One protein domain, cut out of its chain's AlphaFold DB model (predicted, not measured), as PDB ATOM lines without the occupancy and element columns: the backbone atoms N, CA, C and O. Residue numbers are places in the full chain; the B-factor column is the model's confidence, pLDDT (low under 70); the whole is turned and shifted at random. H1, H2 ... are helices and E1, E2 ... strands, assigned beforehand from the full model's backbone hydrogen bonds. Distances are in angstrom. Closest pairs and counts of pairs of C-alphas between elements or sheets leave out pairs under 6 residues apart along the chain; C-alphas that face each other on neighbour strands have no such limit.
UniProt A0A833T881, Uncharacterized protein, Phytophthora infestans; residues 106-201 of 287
ATOM      1  N   ARG A 106     196.305 255.691 234.010       60.38
ATOM      2  CA  ARG A 106     194.902 256.172 234.018       60.38
ATOM      3  C   ARG A 106     193.961 255.522 232.988       60.38
ATOM      4  O   ARG A 106     194.016 255.846 231.805       60.38
ATOM      5  N   TYR A 107     193.019 254.732 233.490       65.75
ATOM      6  CA  TYR A 107     191.997 254.036 232.715       65.75
ATOM      7  C   TYR A 107     190.727 254.874 232.520       65.75
ATOM      8  O   TYR A 107     190.449 255.826 233.258       65.75
ATOM      9  N   CYS A 108     189.932 254.486 231.522       74.19
ATOM     10  CA  CYS A 108     188.574 254.988 231.363       74.19
ATOM     11  C   CYS A 108     187.674 254.431 232.473       74.19
ATOM     12  O   CYS A 108     187.480 253.220 232.550       74.19
ATOM     13  N   CYS A 109     187.060 255.297 233.279       70.12
ATOM     14  CA  CYS A 109     186.182 254.885 234.379       70.12
ATOM     15  C   CYS A 109     184.928 254.120 233.924       70.12
ATOM     16  O   CYS A 109     184.338 253.426 234.739       70.12
ATOM     17  N   LYS A 110     184.489 254.271 232.664       77.19
ATOM     18  CA  LYS A 110     183.246 253.651 232.165       77.19
ATOM     19  C   LYS A 110     183.463 252.258 231.581       77.19
ATOM     20  O   LYS A 110     182.670 251.373 231.855       77.19
ATOM     21  N   CYS A 111     184.482 252.077 230.739       73.56
ATOM     22  CA  CYS A 111     184.722 250.782 230.092       73.56
ATOM     23  C   CYS A 111     185.823 249.959 230.748       73.56
ATOM     24  O   CYS A 111     186.052 248.847 230.293       73.56
ATOM     25  N   GLU A 112     186.513 250.508 231.755       67.88
ATOM     26  CA  GLU A 112     187.584 249.813 232.478       67.88
ATOM     27  C   GLU A 112     188.579 249.124 231.535       67.88
ATOM     28  O   GLU A 112     189.035 248.008 231.760       67.88
ATOM     29  N   ASN A 113     188.861 249.798 230.421       70.75
ATOM     30  CA  ASN A 113     189.843 249.373 229.448       70.75
ATOM     31  C   ASN A 113     191.045 250.302 229.520       70.75
ATOM     32  O   ASN A 113     190.915 251.501 229.807       70.75
ATOM     33  N   ASP A 114     192.182 249.747 229.111       69.56
ATOM     34  CA  ASP A 114     193.471 250.403 228.892       69.56
ATOM     35  C   ASP A 114     193.420 251.405 227.715       69.56
ATOM     36  O   ASP A 114     194.274 251.451 226.842       69.56
ATOM     37  N   SER A 115     192.360 252.198 227.601       75.56
ATOM     38  CA  SER A 115     192.229 253.249 226.599       75.56
ATOM     39  C   SER A 115     192.682 254.581 227.192       75.56
ATOM     40  O   SER A 115     192.248 254.917 228.298       75.56
ATOM     41  N   PRO A 116     193.469 255.387 226.459       78.00
ATOM     42  CA  PRO A 116     193.877 256.699 226.934       78.00
ATOM     43  C   PRO A 116     192.679 257.561 227.325       78.00
ATOM     44  O   PRO A 116     191.708 257.713 226.576       78.00
ATOM     45  N   VAL A 117     192.759 258.144 228.517       82.25
ATOM     46  CA  VAL A 117     191.759 259.092 228.999       82.25
ATOM     47  C   VAL A 117     191.868 260.381 228.200       82.25
ATOM     48  O   VAL A 117     192.870 261.092 228.271       82.25
ATOM     49  N   VAL A 118     190.793 260.732 227.503       81.62
ATOM     50  CA  VAL A 118     190.716 261.959 226.708       81.62
ATOM     51  C   VAL A 118     190.187 263.104 227.574       81.62
ATOM     52  O   VAL A 118     190.840 264.141 227.715       81.62
ATOM     53  N   ARG A 119     189.023 262.920 228.207       77.50
ATOM     54  CA  ARG A 119     188.343 263.954 229.006       77.50
ATOM     55  C   ARG A 119     187.454 263.309 230.068       77.50
ATOM     56  O   ARG A 119     186.942 262.225 229.839       77.50
ATOM     57  N   HIS A 120     187.273 263.962 231.220       77.06
ATOM     58  CA  HIS A 120     186.398 263.489 232.311       77.06
ATOM     59  C   HIS A 120     186.657 262.039 232.760       77.06
ATOM     60  O   HIS A 120     185.729 261.331 233.127       77.06
ATOM     61  N   SER A 121     187.913 261.582 232.710       79.25
ATOM     62  CA  SER A 121     188.269 260.182 233.003       79.25
ATOM     63  C   SER A 121     187.622 259.155 232.062       79.25
ATOM     64  O   SER A 121     187.528 257.981 232.397       79.25
ATOM     65  N   LEU A 122     187.204 259.582 230.869       81.38
ATOM     66  CA  LEU A 122     186.629 258.742 229.829       81.38
ATOM     67  C   LEU A 122     187.554 258.677 228.606       81.38
ATOM     68  O   LEU A 122     188.231 259.654 228.256       81.38
ATOM     69  N   CYS A 123     187.582 257.518 227.949       85.75
ATOM     70  CA  CYS A 123     188.208 257.355 226.638       85.75
ATOM     71  C   CYS A 123     187.327 257.942 225.527       85.75
ATOM     72  O   CYS A 123     186.174 258.306 225.762       85.75
ATOM     73  N   ARG A 124     187.859 258.003 224.300       86.19
ATOM     74  CA  ARG A 124     187.132 258.523 223.135       86.19
ATOM     75  C   ARG A 124     185.778 257.836 222.930       86.19
ATOM     76  O   ARG A 124     184.784 258.540 222.826       86.19
ATOM     77  N   GLN A 125     185.735 256.501 222.898       83.12
ATOM     78  CA  GLN A 125     184.486 255.747 222.700       83.12
ATOM     79  C   GLN A 125     183.463 256.061 223.795       83.12
ATOM     80  O   GLN A 125     182.353 256.485 223.506       83.12
ATOM     81  N   CYS A 126     183.869 255.979 225.063       84.25
ATOM     82  CA  CYS A 126     182.958 256.262 226.168       84.25
ATOM     83  C   CYS A 126     182.475 257.715 226.219       84.25
ATOM     84  O   CYS A 126     181.394 257.953 226.751       84.25
ATOM     85  N   LEU A 127     183.260 258.670 225.705       83.25
ATOM     86  CA  LEU A 127     182.822 260.055 225.529       83.25
ATOM     87  C   LEU A 127     181.785 260.178 224.416       83.25
ATOM     88  O   LEU A 127     180.795 260.876 224.618       83.25
ATOM     89  N   SER A 128     181.993 259.501 223.285       80.88
ATOM     90  CA  SER A 128     181.028 259.452 222.182       80.88
ATOM     91  C   SER A 128     179.683 258.863 222.616       80.88
ATOM     92  O   SER A 128     178.647 259.380 222.219       80.88
ATOM     93  N   ASP A 129     179.694 257.864 223.503       80.12
ATOM     94  CA  ASP A 129     178.480 257.223 224.039       80.12
ATOM     95  C   ASP A 129     177.892 257.947 225.263       80.12
ATOM     96  O   ASP A 129     177.015 257.422 225.955       80.12
ATOM     97  N   SER A 130     178.451 259.096 225.646       77.38
ATOM     98  CA  SER A 130     177.984 259.864 226.800       77.38
ATOM     99  C   SER A 130     177.078 261.008 226.358       77.38
ATOM    100  O   SER A 130     177.162 261.491 225.237       77.38
ATOM    101  N   LYS A 131     176.258 261.525 227.282       70.06
ATOM    102  CA  LYS A 131     175.467 262.749 227.056       70.06
ATOM    103  C   LYS A 131     176.335 264.002 226.850       70.06
ATOM    104  O   LYS A 131     175.806 265.077 226.585       70.06
ATOM    105  N   HIS A 132     177.656 263.902 227.016       67.69
ATOM    106  CA  HIS A 132     178.562 265.009 226.757       67.69
ATOM    107  C   HIS A 132     178.740 265.178 225.248       67.69
ATOM    108  O   HIS A 132     179.202 264.266 224.571       67.69
ATOM    109  N   GLN A 133     178.436 266.371 224.732       66.31
ATOM    110  CA  GLN A 133     178.722 266.748 223.348       66.31
ATOM    111  C   GLN A 133     180.239 266.838 223.138       66.31
ATOM    112  O   GLN A 133     180.857 267.898 223.256       66.31
ATOM    113  N   PHE A 134     180.870 265.696 222.881       78.38
ATOM    114  CA  PHE A 134     182.266 265.619 222.493       78.38
ATOM    115  C   PHE A 134     182.353 265.435 220.980       78.38
ATOM    116  O   PHE A 134     182.053 264.372 220.451       78.38
ATOM    117  N   ASN A 135     182.818 266.468 220.279       78.75
ATOM    118  CA  ASN A 135     182.944 266.491 218.818       78.75
ATOM    119  C   ASN A 135     184.110 265.643 218.265       78.75
ATOM    120  O   ASN A 135     184.516 265.820 217.120       78.75
ATOM    121  N   GLY A 136     184.711 264.772 219.083       83.56
ATOM    122  CA  GLY A 136     185.821 263.916 218.668       83.56
ATOM    123  C   GLY A 136     187.142 264.648 218.425       83.56
ATOM    124  O   GLY A 136     188.099 264.006 217.998       83.56
ATOM    125  N   ARG A 137     187.227 265.962 218.679       86.56
ATOM    126  CA  ARG A 137     188.410 266.780 218.389       86.56
ATOM    127  C   ARG A 137     189.088 267.288 219.660       86.56
ATOM    128  O   ARG A 137     188.433 267.636 220.641       86.56
ATOM    129  N   ILE A 138     190.419 267.379 219.637       87.69
ATOM    130  CA  ILE A 138     191.223 267.903 220.750       87.69
ATOM    131  C   ILE A 138     192.298 268.874 220.278       87.69
ATOM    132  O   ILE A 138     192.905 268.709 219.225       87.69
ATOM    133  N   ALA A 139     192.576 269.886 221.098       88.69
ATOM    134  CA  ALA A 139     193.670 270.812 220.838       88.69
ATOM    135  C   ALA A 139     195.035 270.102 220.918       88.69
ATOM    136  O   ALA A 139     195.228 269.206 221.748       88.69
ATOM    137  N   LYS A 140     196.024 270.583 220.153       89.12
ATOM    138  CA  LYS A 140     197.420 270.084 220.169       89.12
ATOM    139  C   LYS A 140     197.993 269.895 221.580       89.12
ATOM    140  O   LYS A 140     198.640 268.894 221.880       89.12
ATOM    141  N   ARG A 141     197.738 270.853 222.480       88.25
ATOM    142  CA  ARG A 141     198.180 270.785 223.885       88.25
ATOM    143  C   ARG A 141     197.574 269.589 224.624       88.25
ATOM    144  O   ARG A 141     198.278 268.933 225.385       88.25
ATOM    145  N   CYS A 142     196.293 269.310 224.396       87.88
ATOM    146  CA  CYS A 142     195.602 268.166 224.983       87.88
ATOM    147  C   CYS A 142     196.109 266.852 224.385       87.88
ATOM    148  O   CYS A 142     196.337 265.915 225.139       87.88
ATOM    149  N   ALA A 143     196.376 266.800 223.078       89.56
ATOM    150  CA  ALA A 143     196.965 265.630 222.425       89.56
ATOM    151  C   ALA A 143     198.328 265.256 223.036       89.56
ATOM    152  O   ALA A 143     198.537 264.117 223.449       89.56
ATOM    153  N   LYS A 144     199.226 266.231 223.229       89.44
ATOM    154  CA  LYS A 144     200.503 266.013 223.942       89.44
ATOM    155  C   LYS A 144     200.311 265.468 225.358       89.44
ATOM    156  O   LYS A 144     201.111 264.664 225.834       89.44
ATOM    157  N   ASP A 145     199.288 265.947 226.064       86.00
ATOM    158  CA  ASP A 145     199.046 265.528 227.442       86.00
ATOM    159  C   ASP A 145     198.440 264.127 227.531       86.00
ATOM    160  O   ASP A 145     198.944 263.314 228.297       86.00
ATOM    161  N   LYS A 146     197.384 263.861 226.756       86.44
ATOM    162  CA  LYS A 146     196.546 262.659 226.866       86.44
ATOM    163  C   LYS A 146     197.055 261.478 226.051       86.44
ATOM    164  O   LYS A 146     196.927 260.346 226.491       86.44
ATOM    165  N   PHE A 147     197.653 261.748 224.895       88.69
ATOM    166  CA  PHE A 147     198.138 260.721 223.973       88.69
ATOM    167  C   PHE A 147     199.651 260.509 224.106       88.69
ATOM    168  O   PHE A 147     200.207 259.648 223.441       88.69
ATOM    169  N   GLY A 148     200.349 261.285 224.950       88.31
ATOM    170  CA  GLY A 148     201.805 261.177 225.116       88.31
ATOM    171  C   GLY A 148     202.602 261.633 223.889       88.31
ATOM    172  O   GLY A 148     203.759 261.254 223.718       88.31
ATOM    173  N   MET A 149     201.994 262.440 223.017       89.94
ATOM    174  CA  MET A 149     202.605 262.850 221.753       89.94
ATOM    175  C   MET A 149     203.714 263.890 221.938       89.94
ATOM    176  O   MET A 149     203.637 264.776 222.794       89.94
ATOM    177  N   ARG A 150     204.731 263.813 221.075       88.75
ATOM    178  CA  ARG A 150     205.816 264.797 220.955       88.75
ATOM    179  C   ARG A 150     205.568 265.721 219.773       88.75
ATOM    180  O   ARG A 150     204.756 265.415 218.912       88.75
ATOM    181  N   GLU A 151     206.298 266.834 219.722       88.38
ATOM    182  CA  GLU A 151     206.176 267.803 218.625       88.38
ATOM    183  C   GLU A 151     206.401 267.160 217.254       88.38
ATOM    184  O   GLU A 151     205.599 267.363 216.353       88.38
ATOM    185  N   VAL A 152     207.416 266.297 217.159       87.44
ATOM    186  CA  VAL A 152     207.763 265.559 215.938       87.44
ATOM    187  C   VAL A 152     206.609 264.718 215.384       87.44
ATOM    188  O   VAL A 152     206.499 264.588 214.176       87.44
ATOM    189  N   HIS A 153     205.708 264.213 216.236       88.75
ATOM    190  CA  HIS A 153     204.570 263.408 215.781       88.75
ATOM    191  C   HIS A 153     203.526 264.260 215.040       88.75
ATOM    192  O   HIS A 153     202.848 263.765 214.152       88.75
ATOM    193  N   PHE A 154     203.397 265.548 215.373       86.88
ATOM    194  CA  PHE A 154     202.449 266.445 214.697       86.88
ATOM    195  C   PHE A 154     202.945 266.914 213.329       86.88
ATOM    196  O   PHE A 154     202.149 267.432 212.560       86.88
ATOM    197  N   ASN A 155     204.238 266.765 213.029       83.31
ATOM    198  CA  ASN A 155     204.778 267.096 211.709       83.31
ATOM    199  C   ASN A 155     204.412 266.033 210.667       83.31
ATOM    200  O   ASN A 155     204.398 266.329 209.480       83.31
ATOM    201  N   SER A 156     204.133 264.810 211.121       82.75
ATOM    202  CA  SER A 156     203.773 263.659 210.288       82.75
ATOM    203  C   SER A 156     202.265 263.488 210.106       82.75
ATOM    204  O   SER A 156     201.843 262.555 209.435       82.75
ATOM    205  N   ILE A 157     201.458 264.331 210.749       83.62
ATOM    206  CA  ILE A 157     199.999 264.304 210.656       83.62
ATOM    207  C   ILE A 157     199.585 265.551 209.893       83.62
ATOM    208  O   ILE A 157     200.021 266.650 210.247       83.62
ATOM    209  N   ASP A 158     198.739 265.378 208.880       73.19
ATOM    210  CA  ASP A 158     198.231 266.490 208.082       73.19
ATOM    211  C   ASP A 158     197.671 267.592 208.982       73.19
ATOM    212  O   ASP A 158     196.914 267.350 209.936       73.19
ATOM    213  N   LYS A 159     198.101 268.828 208.712       68.06
ATOM    214  CA  LYS A 159     197.669 269.982 209.494       68.06
ATOM    215  C   LYS A 159     196.177 270.201 209.231       68.06
ATOM    216  O   LYS A 159     195.796 270.338 208.075       68.06
ATOM    217  N   PRO A 160     195.332 270.271 210.272       64.44
ATOM    218  CA  PRO A 160     193.920 270.553 210.073       64.44
ATOM    219  C   PRO A 160     193.737 271.979 209.541       64.44
ATOM    220  O   PRO A 160     194.319 272.916 210.092       64.44
ATOM    221  N   ASP A 161     192.861 272.142 208.545       61.50
ATOM    222  CA  ASP A 161     192.489 273.449 207.972       61.50
ATOM    223  C   ASP A 161     191.922 274.411 209.031       61.50
ATOM    224  O   ASP A 161     192.042 275.630 208.934       61.50
ATOM    225  N   THR A 162     191.332 273.863 210.100       61.62
ATOM    226  CA  THR A 162     190.853 274.617 211.265       61.62
ATOM    227  C   THR A 162     191.869 274.564 212.412       61.62
ATOM    228  O   THR A 162     192.002 273.569 213.134       61.62
ATOM    229  N   TYR A 163     192.569 275.677 212.613       62.91
ATOM    230  CA  TYR A 163     193.495 275.911 213.724       62.91
ATOM    231  C   TYR A 163     192.857 275.612 215.106       62.91
ATOM    232  O   TYR A 163     191.788 276.145 215.401       62.91
ATOM    233  N   PRO A 164     193.491 274.861 216.036       72.81
ATOM    234  CA  PRO A 164     194.480 273.791 215.907       72.81
ATOM    235  C   PRO A 164     193.936 272.489 216.550       72.81
ATOM    236  O   PRO A 164     194.474 271.990 217.553       72.81
ATOM    237  N   TYR A 165     192.820 271.980 216.024       85.44
ATOM    238  CA  TYR A 165     192.104 270.833 216.586       85.44
ATOM    239  C   TYR A 165     192.323 269.568 215.756       85.44
ATOM    240  O   TYR A 165     192.017 269.533 214.571       85.44
ATOM    241  N   TYR A 166     192.789 268.508 216.406       87.00
ATOM    242  CA  TYR A 166     193.055 267.211 215.794       87.00
ATOM    243  C   TYR A 166     191.920 266.245 216.113       87.00
ATOM    244  O   TYR A 166     191.420 266.222 217.240       87.00
ATOM    245  N   SER A 167     191.530 265.429 215.136       88.19
ATOM    246  CA  SER A 167     190.615 264.308 215.362       88.19
ATOM    247  C   SER A 167     191.272 263.280 216.280       88.19
ATOM    248  O   SER A 167     192.343 262.769 215.962       88.19
ATOM    249  N   CYS A 168     190.628 262.935 217.398       88.31
ATOM    250  CA  CYS A 168     191.115 261.886 218.292       88.31
ATOM    251  C   CYS A 168     191.314 260.568 217.552       88.31
ATOM    252  O   CYS A 168     192.288 259.889 217.831       88.31
ATOM    253  N   LYS A 169     190.430 260.226 216.607       87.88
ATOM    254  CA  LYS A 169     190.548 258.985 215.832       87.88
ATOM    255  C   LYS A 169     191.854 258.962 215.031       87.88
ATOM    256  O   LYS A 169     192.635 258.040 215.189       87.88
ATOM    257  N   THR A 170     192.148 260.035 214.297       89.88
ATOM    258  CA  THR A 170     193.400 260.170 213.535       89.88
ATOM    259  C   THR A 170     194.632 260.074 214.436       89.88
ATOM    260  O   THR A 170     195.625 259.456 214.065       89.88
ATOM    261  N   LEU A 171     194.572 260.656 215.638       90.38
ATOM    262  CA  LEU A 171     195.657 260.539 216.611       90.38
ATOM    263  C   LEU A 171     195.793 259.111 217.165       90.38
ATOM    264  O   LEU A 171     196.917 258.646 217.318       90.38
ATOM    265  N   GLU A 172     194.689 258.422 217.476       90.06
ATOM    266  CA  GLU A 172     194.703 257.011 217.902       90.06
ATOM    267  C   GLU A 172     195.337 256.137 216.820       90.06
ATOM    268  O   GLU A 172     196.292 255.419 217.111       90.06
ATOM    269  N   ASP A 173     194.865 256.258 215.580       90.56
ATOM    270  CA  ASP A 173     195.327 255.461 214.443       90.56
ATOM    271  C   ASP A 173     196.824 255.693 214.176       90.56
ATOM    272  O   ASP A 173     197.594 254.740 214.042       90.56
ATOM    273  N   TYR A 174     197.276 256.955 214.200       92.25
ATOM    274  CA  TYR A 174     198.695 257.292 214.063       92.25
ATOM    275  C   TYR A 174     199.545 256.689 215.185       92.25
ATOM    276  O   TYR A 174     200.622 256.150 214.931       92.25
ATOM    277  N   MET A 175     199.093 256.778 216.438       90.81
ATOM    278  CA  MET A 175     199.861 256.267 217.575       90.81
ATOM    279  C   MET A 175     199.905 254.737 217.583       90.81
ATOM    280  O   MET A 175     200.952 254.168 217.883       90.81
ATOM    281  N   LEU A 176     198.816 254.071 217.197       90.31
ATOM    282  CA  LEU A 176     198.796 252.621 217.011       90.31
ATOM    283  C   LEU A 176     199.741 252.190 215.885       90.31
ATOM    284  O   LEU A 176     200.515 251.262 216.087       90.31
ATOM    285  N   SER A 177     199.754 252.910 214.760       92.50
ATOM    286  CA  SER A 177     200.702 252.672 213.662       92.50
ATOM    287  C   SER A 177     202.159 252.894 214.098       92.50
ATOM    288  O   SER A 177     203.029 252.073 213.831       92.50
ATOM    289  N   THR A 178     202.425 253.959 214.859       91.62
ATOM    290  CA  THR A 178     203.783 254.327 215.299       91.62
ATOM    291  C   THR A 178     204.366 253.352 216.326       91.62
ATOM    292  O   THR A 178     205.567 253.093 216.314       91.62
ATOM    293  N   PHE A 179     203.548 252.851 217.255       87.56
ATOM    294  CA  PHE A 179     204.006 251.997 218.358       87.56
ATOM    295  C   PHE A 179     203.657 250.515 218.171       87.56
ATOM    296  O   PHE A 179     203.984 249.702 219.033       87.56
ATOM    297  N   GLY A 180     202.993 250.156 217.070       85.44
ATOM    298  CA  GLY A 180     202.630 248.788 216.685       85.44
ATOM    299  C   GLY A 180     201.499 248.167 217.507       85.44
ATOM    300  O   GLY A 180     200.702 247.397 216.981       85.44
ATOM    301  N   SER A 181     201.383 248.503 218.794       83.00
ATOM    302  CA  SER A 181     200.311 248.014 219.656       83.00
ATOM    303  C   SER A 181     199.822 249.067 220.645       83.00
ATOM    304  O   SER A 181     200.529 250.000 221.039       83.00
ATOM    305  N   LYS A 182     198.587 248.874 221.114       82.06
ATOM    306  CA  LYS A 182     197.981 249.704 222.158       82.06
ATOM    307  C   LYS A 182     198.766 249.639 223.475       82.06
ATOM    308  O   LYS A 182     198.951 250.667 224.120       82.06
ATOM    309  N   LYS A 183     199.267 248.454 223.846       79.12
ATOM    310  CA  LYS A 183     200.088 248.240 225.051       79.12
ATOM    311  C   LYS A 183     201.370 249.070 224.998       79.12
ATOM    312  O   LYS A 183     201.640 249.834 225.925       79.12
ATOM    313  N   GLU A 184     202.111 248.985 223.895       81.75
ATOM    314  CA  GLU A 184     203.348 249.750 223.705       81.75
ATOM    315  C   GLU A 184     203.102 251.257 223.723       81.75
ATOM    316  O   GLU A 184     203.822 252.009 224.387       81.75
ATOM    317  N   TRP A 185     202.031 251.716 223.076       87.06
ATOM    318  CA  TRP A 185     201.652 253.123 223.123       87.06
ATOM    319  C   TRP A 185     201.401 253.614 224.565       87.06
ATOM    320  O   TRP A 185     201.939 254.647 224.981       87.06
ATOM    321  N   LEU A 186     200.642 252.871 225.370       82.56
ATOM    322  CA  LEU A 186     200.382 253.243 226.764       82.56
ATOM    323  C   LEU A 186     201.646 253.232 227.629       82.56
ATOM    324  O   LEU A 186     201.789 254.094 228.500       82.56
ATOM    325  N   LEU A 187     202.586 252.311 227.383       82.25
ATOM    326  CA  LEU A 187     203.888 252.316 228.060       82.25
ATOM    327  C   LEU A 187     204.641 253.621 227.784       82.25
ATOM    328  O   LEU A 187     205.284 254.178 228.678       82.25
ATOM    329  N   GLN A 188     204.542 254.152 226.566       84.75
ATOM    330  CA  GLN A 188     205.144 255.441 226.227       84.75
ATOM    331  C   GLN A 188     204.439 256.606 226.923       84.75
ATOM    332  O   GLN A 188     205.120 257.491 227.450       84.75
ATOM    333  N   ILE A 189     203.104 256.585 227.013       85.19
ATOM    334  CA  ILE A 189     202.346 257.569 227.805       85.19
ATOM    335  C   ILE A 189     202.816 257.546 229.269       85.19
ATOM    336  O   ILE A 189     203.161 258.593 229.821       85.19
ATOM    337  N   ALA A 190     202.916 256.361 229.874       82.88
ATOM    338  CA  ALA A 190     203.381 256.186 231.248       82.88
ATOM    339  C   ALA A 190     204.799 256.741 231.464       82.88
ATOM    340  O   ALA A 190     205.037 257.520 232.392       82.88
ATOM    341  N   LYS A 191     205.743 256.417 230.568       83.44
ATOM    342  CA  LYS A 191     207.117 256.955 230.598       83.44
ATOM    343  C   LYS A 191     207.125 258.484 230.549       83.44
ATOM    344  O   LYS A 191     207.867 259.129 231.297       83.44
ATOM    345  N   VAL A 192     206.301 259.081 229.686       84.25
ATOM    346  CA  VAL A 192     206.158 260.539 229.579       84.25
ATOM    347  C   VAL A 192     205.592 261.134 230.870       84.25
ATOM    348  O   VAL A 192     206.109 262.144 231.353       84.25
ATOM    349  N   ASP A 193     204.580 260.511 231.468       83.56
ATOM    350  CA  ASP A 193     203.957 260.992 232.701       83.56
ATOM    351  C   ASP A 193     204.889 260.907 233.913       83.56
ATOM    352  O   ASP A 193     204.955 261.861 234.697       83.56
ATOM    353  N   ILE A 194     205.696 259.848 234.028       82.69
ATOM    354  CA  ILE A 194     206.752 259.739 235.047       82.69
ATOM    355  C   ILE A 194     207.746 260.898 234.905       82.69
ATOM    356  O   ILE A 194     208.036 261.597 235.882       82.69
ATOM    357  N   ARG A 195     208.222 261.165 233.679       85.06
ATOM    358  CA  ARG A 195     209.133 262.290 233.402       85.06
ATOM    359  C   ARG A 195     208.491 263.624 233.783       85.06
ATOM    360  O   ARG A 195     209.102 264.404 234.513       85.06
ATOM    361  N   LYS A 196     207.238 263.867 233.374       85.19
ATOM    362  CA  LYS A 196     206.481 265.076 233.744       85.19
ATOM    363  C   LYS A 196     206.355 265.221 235.263       85.19
ATOM    364  O   LYS A 196     206.530 266.328 235.774       85.19
ATOM    365  N   LYS A 197     206.052 264.139 235.991       85.62
ATOM    366  CA  LYS A 197     205.916 264.145 237.457       85.62
ATOM    367  C   LYS A 197     207.238 264.515 238.125       85.62
ATOM    368  O   LYS A 197     207.240 265.407 238.973       85.62
ATOM    369  N   LYS A 198     208.354 263.928 237.676       86.81
ATOM    370  CA  LYS A 198     209.705 264.271 238.150       86.81
ATOM    371  C   LYS A 198     210.017 265.748 237.908       86.81
ATOM    372  O   LYS A 198     210.336 266.464 238.849       86.81
ATOM    373  N   THR A 199     209.804 266.251 236.688       87.56
ATOM    374  CA  THR A 199     210.025 267.671 236.364       87.56
ATOM    375  C   THR A 199     209.158 268.610 237.209       87.56
ATOM    376  O   THR A 199     209.635 269.651 237.658       87.56
ATOM    377  N   ARG A 200     207.879 268.276 237.438       86.50
ATOM    378  CA  ARG A 200     206.985 269.077 238.292       86.50
ATOM    379  C   ARG A 200     207.442 269.082 239.747       86.50
ATOM    380  O   ARG A 200     207.433 270.148 240.354       86.50
ATOM    381  N   SER A 201     207.864 267.934 240.274       84.56
ATOM    382  CA  SER A 201     208.419 267.815 241.625       84.56
ATOM    383  C   SER A 201     209.669 268.682 241.790       84.56
ATOM    384  O   SER A 201     209.693 269.526 242.679       84.56
TER     385      SER A 201
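This is residues 106 to 201 of the 287 residues of an uncharacterized protein of Phytophthora infestans (UniProt A0A833T881). A short ribbon of two antiparallel strands, E1 and E2, has each strand running straight into a helix: E1 into H2 near the middle, E2 into H4, whose far end meets the long H5 in an L-shaped corner. The 18 residues 106 to 123, with no named element, lead into H1, which touches no helix and is apart from H5, and the helices have few contacts with one another: H4 and H5 touch, at their corner, and no other two helices do. The printed part has 96 residues with five named helices and two named strands, in the order H1, E1, H2, H3, E2, H4, H5; the class is mostly helix. It is compact, with a radius of gyration of the C-alphas of 13.3 A, and rounded, with spans of 36 by 33 by 29 A.

After residues 106 to 123, H1, residues 124 to 128, is close to but not clearly touching H4, residues 168 to 179; their closest C-alphas, of Arg 124 and Cys 168, are 7.1 A apart. E1, residues 137 to 139, is the antiparallel neighbour of E2, residues 165 to 167, at 141 degrees between directions. N 138 and O 166, and N 166 and O 138, are within hydrogen-bond range, each pair at 2.8 A. H2, residues 140 to 146, is close to but not clearly touching H4, with the C-alphas of Ala 143 and Leu 171 closest at 7.8 A, at a steep tilt of 63 degrees, the same way. H3, residues 151 to 155, is close to but not clearly touching H2, with the C-alphas of Lys 144 and Glu 151 closest at 8.0 A, and H3 and H4 are near each other, with 6 pairs of C-alphas within 10 A. H4 and H5, residues 182 to 201, touch only at the corner by their link, with the C-alphas of Phe 179 and Trp 185 closest at 5.4 A; they are about perpendicular, at 82 degrees. H2 and H5 are close but not clearly touching, with the C-alphas of Lys 146 and Ile 189 closest at 7.8 A. H1 and H5 are apart. Every O i to N i+4 pair is within hydrogen-bond range in H1, H2, H4 and H5; in H3 it is 0 of 1, beside 2 of 2 O i to N i+3 pairs.

H1 begins at C-alpha 124, (187.132, 258.523, 223.135). From first to last C-alpha, H2 measures 10.0 A and H4 16.2 A. H4 begins at C-alpha 168, (191.115, 261.886, 218.292). H5, the longest helix, measures 28.6 A and ends at C-alpha 201, (208.419, 267.815, 241.625).

The two C-alphas farthest apart, of Asp 161 and Ser 201, are 37.7 A apart. The printed part has no cut, and no link between its named elements is long. The mean pLDDT of the printed part is 81.9, with residues 106 to 107, 112, 114, 132 to 133 and 159 to 163 under 70.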